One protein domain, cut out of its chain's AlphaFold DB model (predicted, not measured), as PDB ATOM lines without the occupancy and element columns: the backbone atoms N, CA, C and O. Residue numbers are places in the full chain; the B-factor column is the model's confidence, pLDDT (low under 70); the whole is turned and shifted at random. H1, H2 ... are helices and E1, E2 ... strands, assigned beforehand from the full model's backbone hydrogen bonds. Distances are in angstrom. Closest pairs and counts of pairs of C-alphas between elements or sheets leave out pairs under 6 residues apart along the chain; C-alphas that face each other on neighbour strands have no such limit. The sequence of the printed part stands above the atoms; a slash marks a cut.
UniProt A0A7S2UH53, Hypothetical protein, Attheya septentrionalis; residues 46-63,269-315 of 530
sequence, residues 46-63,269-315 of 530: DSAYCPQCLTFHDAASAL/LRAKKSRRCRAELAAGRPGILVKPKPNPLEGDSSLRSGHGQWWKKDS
ATOM      1  N   ASP A  46     171.529 124.603 209.868       93.50
ATOM      2  CA  ASP A  46     170.192 124.955 209.372       93.50
ATOM      3  C   ASP A  46     170.271 125.909 208.172       93.50
ATOM      4  O   ASP A  46     169.426 125.895 207.280       93.50
ATOM      5  N   SER A  47     171.256 126.805 208.194       94.88
ATOM      6  CA  SER A  47     171.452 127.856 207.193       94.88
ATOM      7  C   SER A  47     172.827 128.492 207.340       94.88
ATOM      8  O   SER A  47     173.562 128.192 208.284       94.88
ATOM      9  N   ALA A  48     173.170 129.408 206.443       96.44
ATOM     10  CA  ALA A  48     174.313 130.286 206.600       96.44
ATOM     11  C   ALA A  48     173.961 131.725 206.215       96.44
ATOM     12  O   ALA A  48     172.919 131.998 205.622       96.44
ATOM     13  N   TYR A  49     174.829 132.666 206.564       96.94
ATOM     14  CA  TYR A  49     174.689 134.052 206.136       96.94
ATOM     15  C   TYR A  49     176.045 134.686 205.848       96.94
ATOM     16  O   TYR A  49     177.067 134.289 206.411       96.94
ATOM     17  N   CYS A  50     176.061 135.687 204.975       96.94
ATOM     18  CA  CYS A  50     177.251 136.505 204.774       96.94
ATOM     19  C   CYS A  50     177.376 137.529 205.915       96.94
ATOM     20  O   CYS A  50     176.439 138.299 206.117       96.94
ATOM     21  N   PRO A  51     178.500 137.604 206.648       96.00
ATOM     22  CA  PRO A  51     178.666 138.580 207.723       96.00
ATOM     23  C   PRO A  51     178.763 140.035 207.240       96.00
ATOM     24  O   PRO A  51     178.552 140.928 208.049       96.00
ATOM     25  N   GLN A  52     179.064 140.285 205.958       95.56
ATOM     26  CA  GLN A  52     179.133 141.646 205.413       95.56
ATOM     27  C   GLN A  52     177.762 142.157 204.961       95.56
ATOM     28  O   GLN A  52     177.315 143.200 205.419       95.56
ATOM     29  N   CYS A  53     177.084 141.435 204.065       95.38
ATOM     30  CA  CYS A  53     175.804 141.885 203.502       95.38
ATOM     31  C   CYS A  53     174.575 141.286 204.192       95.38
ATOM     32  O   CYS A  53     173.454 141.511 203.738       95.38
ATOM     33  N   LEU A  54     174.777 140.456 205.222       95.38
ATOM     34  CA  LEU A  54     173.725 139.802 206.010       95.38
ATOM     35  C   LEU A  54     172.706 139.029 205.158       95.38
ATOM     36  O   LEU A  54     171.572 138.791 205.564       95.38
ATOM     37  N   THR A  55     173.113 138.602 203.960       95.25
ATOM     38  CA  THR A  55     172.256 137.810 203.080       95.25
ATOM     39  C   THR A  55     172.190 136.383 203.598       95.25
ATOM     40  O   THR A  55     173.218 135.768 203.884       95.25
ATOM     41  N   PHE A  56     170.965 135.888 203.741       95.56
ATOM     42  CA  PHE A  56     170.657 134.525 204.144       95.56
ATOM     43  C   PHE A  56     170.835 133.550 202.977       95.56
ATOM     44  O   PHE A  56     170.434 133.840 201.852       95.56
ATOM     45  N   HIS A  57     171.365 132.371 203.284       95.38
ATOM     46  CA  HIS A  57     171.438 131.223 202.392       95.38
ATOM     47  C   HIS A  57     170.926 129.988 203.145       95.38
ATOM     48  O   HIS A  57     171.325 129.746 204.288       95.38
ATOM     49  N   ASP A  58     170.050 129.196 202.526       95.12
ATOM     50  CA  ASP A  58     169.663 127.897 203.086       95.12
ATOM     51  C   ASP A  58     170.870 126.937 203.147       95.12
ATOM     52  O   ASP A  58     171.918 127.192 202.550       95.12
ATOM     53  N   ALA A  59     170.745 125.835 203.891       92.12
ATOM     54  CA  ALA A  59     171.847 124.893 204.093       92.12
ATOM     55  C   ALA A  59     172.386 124.272 202.788       92.12
ATOM     56  O   ALA A  59     173.595 124.081 202.673       92.12
ATOM     57  N   ALA A  60     171.524 123.981 201.806       92.56
ATOM     58  CA  ALA A  60     171.938 123.370 200.543       92.56
ATOM     59  C   ALA A  60     172.704 124.378 199.677       92.56
ATOM     60  O   ALA A  60     173.808 124.093 199.213       92.56
ATOM     61  N   SER A  61     172.168 125.592 199.546       93.00
ATOM     62  CA  SER A  61     172.822 126.711 198.870       93.00
ATOM     63  C   SER A  61     174.164 127.055 199.524       93.00
ATOM     64  O   SER A  61     175.165 127.247 198.837       93.00
ATOM     65  N   ALA A  62     174.217 127.093 200.858       91.38
ATOM     66  CA  ALA A  62     175.437 127.384 201.603       91.38
ATOM     67  C   ALA A  62     176.513 126.303 201.430       91.38
ATOM     68  O   ALA A  62     177.690 126.645 201.336       91.38
ATOM     69  N   LEU A  63     176.124 125.024 201.366       90.12
ATOM     70  CA  LEU A  63     177.046 123.914 201.122       90.12
ATOM     71  C   LEU A  63     177.669 123.992 199.722       90.12
ATOM     72  O   LEU A  63     178.861 123.739 199.575       90.12
ATOM     73  N   LEU A 269     180.827 132.187 204.244       96.12
ATOM     74  CA  LEU A 269     179.507 132.193 204.871       96.12
ATOM     75  C   LEU A 269     179.610 131.678 206.312       96.12
ATOM     76  O   LEU A 269     180.300 130.700 206.598       96.12
ATOM     77  N   ARG A 270     178.894 132.321 207.240       95.81
ATOM     78  CA  ARG A 270     178.805 131.894 208.640       95.81
ATOM     79  C   ARG A 270     177.608 130.980 208.832       95.81
ATOM     80  O   ARG A 270     176.469 131.395 208.631       95.81
ATOM     81  N   ALA A 271     177.868 129.745 209.247       95.19
ATOM     82  CA  ALA A 271     176.826 128.767 209.527       95.19
ATOM     83  C   ALA A 271     176.015 129.149 210.776       95.19
ATOM     84  O   ALA A 271     176.568 129.430 211.840       95.19
ATOM     85  N   LYS A 272     174.692 129.082 210.655       94.75
ATOM     86  CA  LYS A 272     173.750 129.067 211.769       94.75
ATOM     87  C   LYS A 272     173.441 127.621 212.115       94.75
ATOM     88  O   LYS A 272     172.888 126.870 211.312       94.75
ATOM     89  N   LYS A 273     173.840 127.246 213.321       94.62
ATOM     90  CA  LYS A 273     173.803 125.871 213.796       94.62
ATOM     91  C   LYS A 273     172.601 125.663 214.708       94.62
ATOM     92  O   LYS A 273     172.374 126.474 215.606       94.62
ATOM     93  N   SER A 274     171.860 124.586 214.493       96.69
ATOM     94  CA  SER A 274     170.939 124.048 215.487       96.69
ATOM     95  C   SER A 274     171.638 122.953 216.288       96.69
ATOM     96  O   SER A 274     172.595 122.322 215.830       96.69
ATOM     97  N   ARG A 275     171.200 122.765 217.533       97.38
ATOM     98  CA  ARG A 275     171.729 121.729 218.424       97.38
ATOM     99  C   ARG A 275     170.618 120.808 218.867       97.38
ATOM    100  O   ARG A 275     169.519 121.276 219.181       97.38
ATOM    101  N   ARG A 276     170.921 119.515 218.948       97.31
ATOM    102  CA  ARG A 276     170.004 118.498 219.456       97.31
ATOM    103  C   ARG A 276     170.638 117.662 220.559       97.31
ATOM    104  O   ARG A 276     171.832 117.387 220.531       97.31
ATOM    105  N   CYS A 277     169.836 117.258 221.534       97.31
ATOM    106  CA  CYS A 277     170.230 116.355 222.606       97.31
ATOM    107  C   CYS A 277     170.325 114.924 222.069       97.31
ATOM    108  O   CYS A 277     169.350 114.398 221.527       97.31
ATOM    109  N   ARG A 278     171.476 114.266 222.248       96.44
ATOM    110  CA  ARG A 278     171.657 112.886 221.772       96.44
ATOM    111  C   ARG A 278     170.820 111.874 222.536       96.44
ATOM    112  O   ARG A 278     170.277 110.977 221.903       96.44
ATOM    113  N   ALA A 279     170.676 112.029 223.852       95.50
ATOM    114  CA  ALA A 279     169.819 111.154 224.650       95.50
ATOM    115  C   ALA A 279     168.351 111.217 224.192       95.50
ATOM    116  O   ALA A 279     167.691 110.187 224.080       95.50
ATOM    117  N   GLU A 280     167.842 112.408 223.853       95.50
ATOM    118  CA  GLU A 280     166.482 112.540 223.314       95.50
ATOM    119  C   GLU A 280     166.350 111.957 221.903       95.50
ATOM    120  O   GLU A 280     165.353 111.291 221.624       95.50
ATOM    121  N   LEU A 281     167.353 112.148 221.038       96.12
ATOM    122  CA  LEU A 281     167.384 111.518 219.713       96.12
ATOM    123  C   LEU A 281     167.401 109.986 219.811       96.12
ATOM    124  O   LEU A 281     166.656 109.322 219.094       96.12
ATOM    125  N   ALA A 282     168.193 109.426 220.730       95.81
ATOM    126  CA  ALA A 282     168.236 107.987 220.992       95.81
ATOM    127  C   ALA A 282     166.887 107.446 221.498       95.81
ATOM    128  O   ALA A 282     166.519 106.317 221.189       95.81
ATOM    129  N   ALA A 283     166.118 108.271 222.211       96.12
ATOM    130  CA  ALA A 283     164.759 107.962 222.648       96.12
ATOM    131  C   ALA A 283     163.676 108.230 221.576       96.12
ATOM    132  O   ALA A 283     162.487 108.217 221.897       96.12
ATOM    133  N   GLY A 284     164.053 108.523 220.324       96.31
ATOM    134  CA  GLY A 284     163.116 108.786 219.224       96.31
ATOM    135  C   GLY A 284     162.377 110.128 219.319       96.31
ATOM    136  O   GLY A 284     161.344 110.313 218.676       96.31
ATOM    137  N   ARG A 285     162.870 111.073 220.129       95.12
ATOM    138  CA  ARG A 285     162.290 112.416 220.285       95.12
ATOM    139  C   ARG A 285     163.052 113.434 219.425       95.12
ATOM    140  O   ARG A 285     164.227 113.224 219.134       95.12
ATOM    141  N   PRO A 286     162.445 114.581 219.051       93.88
ATOM    142  CA  PRO A 286     163.104 115.565 218.188       93.88
ATOM    143  C   PRO A 286     164.424 116.119 218.736       93.88
ATOM    144  O   PRO A 286     165.277 116.533 217.951       93.88
ATOM    145  N   GLY A 287     164.581 116.190 220.061       93.94
ATOM    146  CA  GLY A 287     165.848 116.554 220.683       93.94
ATOM    147  C   GLY A 287     166.264 118.016 220.552       93.94
ATOM    148  O   GLY A 287     167.336 118.349 221.028       93.94
ATOM    149  N   ILE A 288     165.503 118.892 219.885       96.50
ATOM    150  CA  ILE A 288     165.968 120.247 219.537       96.50
ATOM    151  C   ILE A 288     166.208 121.062 220.809       96.50
ATOM    152  O   ILE A 288     165.259 121.326 221.540       96.50
ATOM    153  N   LEU A 289     167.443 121.493 221.044       96.75
ATOM    154  CA  LEU A 289     167.840 122.327 222.179       96.75
ATOM    155  C   LEU A 289     167.863 123.800 221.782       96.75
ATOM    156  O   LEU A 289     167.239 124.634 222.423       96.75
ATOM    157  N   VAL A 290     168.534 124.108 220.675       97.12
ATOM    158  CA  VAL A 290     168.618 125.466 220.138       97.12
ATOM    159  C   VAL A 290     168.343 125.428 218.653       97.12
ATOM    160  O   VAL A 290     168.895 124.595 217.932       97.12
ATOM    161  N   LYS A 291     167.495 126.347 218.200       96.88
ATOM    162  CA  LYS A 291     167.210 126.566 216.789       96.88
ATOM    163  C   LYS A 291     167.199 128.065 216.493       96.88
ATOM    164  O   LYS A 291     166.234 128.735 216.875       96.88
ATOM    165  N   PRO A 292     168.235 128.608 215.835       95.31
ATOM    166  CA  PRO A 292     168.274 130.021 215.491       95.31
ATOM    167  C   PRO A 292     167.204 130.359 214.449       95.31
ATOM    168  O   PRO A 292     166.733 129.503 213.691       95.31
ATOM    169  N   LYS A 293     166.818 131.632 214.386       93.62
ATOM    170  CA  LYS A 293     166.012 132.128 213.272       93.62
ATOM    171  C   LYS A 293     166.848 132.197 211.985       93.62
ATOM    172  O   LYS A 293     168.056 132.439 212.066       93.62
ATOM    173  N   PRO A 294     166.255 131.965 210.798       88.81
ATOM    174  CA  PRO A 294     167.000 131.904 209.541       88.81
ATOM    175  C   PRO A 294     167.639 133.254 209.201       88.81
ATOM    176  O   PRO A 294     168.853 133.338 209.021       88.81
ATOM    177  N   ASN A 295     166.866 134.338 209.218       88.69
ATOM    178  CA  ASN A 295     167.360 135.657 208.838       88.69
ATOM    179  C   ASN A 295     168.312 136.221 209.924       88.69
ATOM    180  O   ASN A 295     167.980 136.175 211.108       88.69
ATOM    181  N   PRO A 296     169.537 136.669 209.579       87.88
ATOM    182  CA  PRO A 296     170.505 137.221 210.538       87.88
ATOM    183  C   PRO A 296     170.044 138.476 211.276       87.88
ATOM    184  O   PRO A 296     170.540 138.695 212.371       87.88
ATOM    185  N   LEU A 297     169.109 139.252 210.726       88.31
ATOM    186  CA  LEU A 297     168.574 140.452 211.383       88.31
ATOM    187  C   LEU A 297     167.301 140.183 212.196       88.31
ATOM    188  O   LEU A 297     166.787 141.071 212.869       88.31
ATOM    189  N   GLU A 298     166.766 138.964 212.143       86.75
ATOM    190  CA  GLU A 298     165.546 138.636 212.870       86.75
ATOM    191  C   GLU A 298     165.842 138.480 214.367       86.75
ATOM    192  O   GLU A 298     166.563 137.567 214.768       86.75
ATOM    193  N   GLY A 299     165.279 139.379 215.179       81.62
ATOM    194  CA  GLY A 299     165.598 139.512 216.604       81.62
ATOM    195  C   GLY A 299     166.233 140.855 216.968       81.62
ATOM    196  O   GLY A 299     166.320 141.174 218.155       81.62
ATOM    197  N   ASP A 300     166.622 141.664 215.976       84.81
ATOM    198  CA  ASP A 300     167.196 142.987 216.215       84.81
ATOM    199  C   ASP A 300     166.237 143.873 217.035       84.81
ATOM    200  O   ASP A 300     165.037 143.993 216.768       84.81
ATOM    201  N   SER A 301     166.787 144.502 218.072       80.12
ATOM    202  CA  SER A 301     166.066 145.423 218.951       80.12
ATOM    203  C   SER A 301     165.651 146.718 218.238       80.12
ATOM    204  O   SER A 301     164.840 147.461 218.776       80.12
ATOM    205  N   SER A 302     166.132 146.973 217.016       81.38
ATOM    206  CA  SER A 302     165.665 148.069 216.155       81.38
ATOM    207  C   SER A 302     164.352 147.767 215.398       81.38
ATOM    208  O   SER A 302     163.657 148.692 214.970       81.38
ATOM    209  N   LEU A 303     163.959 146.492 215.249       78.69
ATOM    210  CA  LEU A 303     162.832 146.067 214.400       78.69
ATOM    211  C   LEU A 303     161.489 145.959 215.128       78.69
ATOM    212  O   LEU A 303     161.293 145.009 215.870       78.69
ATOM    213  N   ARG A 304     160.515 146.820 214.802       77.50
ATOM    214  CA  ARG A 304     159.182 146.942 215.456       77.50
ATOM    215  C   ARG A 304     158.473 145.644 215.893       77.50
ATOM    216  O   ARG A 304     157.667 145.682 216.817       77.50
ATOM    217  N   SER A 305     158.697 144.523 215.212       75.94
ATOM    218  CA  SER A 305     158.123 143.217 215.539       75.94
ATOM    219  C   SER A 305     159.213 142.158 215.690       75.94
ATOM    220  O   SER A 305     160.097 142.059 214.840       75.94
ATOM    221  N   GLY A 306     159.099 141.308 216.714       70.12
ATOM    222  CA  GLY A 306     160.039 140.202 216.936       70.12
ATOM    223  C   GLY A 306     161.349 140.607 217.618       70.12
ATOM    224  O   GLY A 306     162.302 139.830 217.587       70.12
ATOM    225  N   HIS A 307     161.391 141.789 218.238       76.25
ATOM    226  CA  HIS A 307     162.506 142.261 219.057       76.25
ATOM    227  C   HIS A 307     162.971 141.209 220.075       76.25
ATOM    228  O   HIS A 307     162.157 140.584 220.754       76.25
ATOM    229  N   GLY A 308     164.286 141.007 220.173       80.62
ATOM    230  CA  GLY A 308     164.914 140.096 221.136       80.62
ATOM    231  C   GLY A 308     164.732 138.605 220.833       80.62
ATOM    232  O   GLY A 308     165.361 137.769 221.478       80.62
ATOM    233  N   GLN A 309     163.923 138.238 219.836       87.25
ATOM    234  CA  GLN A 309     163.684 136.844 219.468       87.25
ATOM    235  C   GLN A 309     164.670 136.380 218.394       87.25
ATOM    236  O   GLN A 309     164.309 136.238 217.225       87.25
ATOM    237  N   TRP A 310     165.911 136.110 218.794       89.50
ATOM    238  CA  TRP A 310     166.962 135.592 217.903       89.50
ATOM    239  C   TRP A 310     166.827 134.091 217.600       89.50
ATOM    240  O   TRP A 310     167.392 133.569 216.631       89.50
ATOM    241  N   TRP A 311     166.040 133.380 218.411       93.62
ATOM    242  CA  TRP A 311     165.857 131.933 218.337       93.62
ATOM    243  C   TRP A 311     164.390 131.574 218.093       93.62
ATOM    244  O   TRP A 311     163.480 132.206 218.622       93.62
ATOM    245  N   LYS A 312     164.152 130.530 217.289       94.44
ATOM    246  CA  LYS A 312     162.844 129.855 217.204       94.44
ATOM    247  C   LYS A 312     162.600 128.980 218.428       94.44
ATOM    248  O   LYS A 312     161.467 128.816 218.861       94.44
ATOM    249  N   LYS A 313     163.677 128.382 218.938       94.94
ATOM    250  CA  LYS A 313     163.704 127.621 220.180       94.94
ATOM    251  C   LYS A 313     165.031 127.877 220.869       94.94
ATOM    252  O   LYS A 313     166.076 127.750 220.230       94.94
ATOM    253  N   ASP A 314     164.962 128.177 222.153       94.88
ATOM    254  CA  ASP A 314     166.115 128.267 223.029       94.88
ATOM    255  C   ASP A 314     165.828 127.459 224.296       94.88
ATOM    256  O   ASP A 314     164.811 127.648 224.959       94.88
ATOM    257  N   SER A 315     166.683 126.486 224.579       96.00
ATOM    258  CA  SER A 315     166.652 125.671 225.795       96.00
ATOM    259  C   SER A 315     167.972 125.802 226.552       96.00
ATOM    260  O   SER A 315     168.417 124.853 227.196       96.00
TER     261      SER A 315
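AT A GLANCE: This is residues 46 to 63 and 269 to 315 of the 530 residues of the protein "Hypothetical protein" of Attheya septentrionalis (UniProt A0A7S2UH53). A loose, strongly twisted sheet of five strands, curled like part of a barrel, is built of two hairpins, E1 with E2 and E4 with E5, joined side by side through the long strand E3. The small helix H1 packs on E1, and H2 makes the turn where the chain folds back from E3 to E4. The 65 printed residues run E1, E2, H1, E3, H2, E4, E5; the antiparallel sheet has the order E2, E1, E3, E4, E5, and the class is mixed, helices and strands. The radius of gyration of the C-alphas is 13.6 A, and the flat outline spans 39 by 29 by 12 A.

IN THESE COORDINATES: E1, residues 46 to 49, begins at C-alpha 46 (170.192, 124.955, 209.372) and is 10.7 A long. E2 is residues 56 to 58 and H1 residues 59 to 63. E3, residues 270 to 277, is 22.6 A long. H2 is residues 278 to 282, E4 residues 288 to 292, 10.8 A long, and E5 residues 311 to 314, ending at C-alpha 314 (166.115, 128.267, 223.029).

HOW THE PARTS SIT: E1 and E2 have N 57 and O 48 2.8 A apart. Pairing is staggered: E3 pairs with E1 over 270 to 272, N 270 to O 49 being 2.8 A, and with E4 over 275 to 276, N 289 to O 275 being 2.8 A. In E4 and E5, N 312 and O 291 are 2.8 A apart. H1 is on the sheet, height 7.1 A, only just over E1 with 3 C-alphas; the closest C-alphas, of Ser 47 and Ala 59, are 4.3 A apart. H2 is only just not on it, with 4 pairs of C-alphas within 10 A. In H1 and H2 every O i to N i+4 pair is within hydrogen-bond range.

THE WHOLE: The farthest C-alphas, of Ala 283 and Ser 302, are 40.6 A apart. Residues 64 to 268 are not printed; C-alphas 63 and 269 are 9.4 A apart across the cut. The link E4 to E5 is long, 18 residues. No printed residue is under 70 in pLDDT.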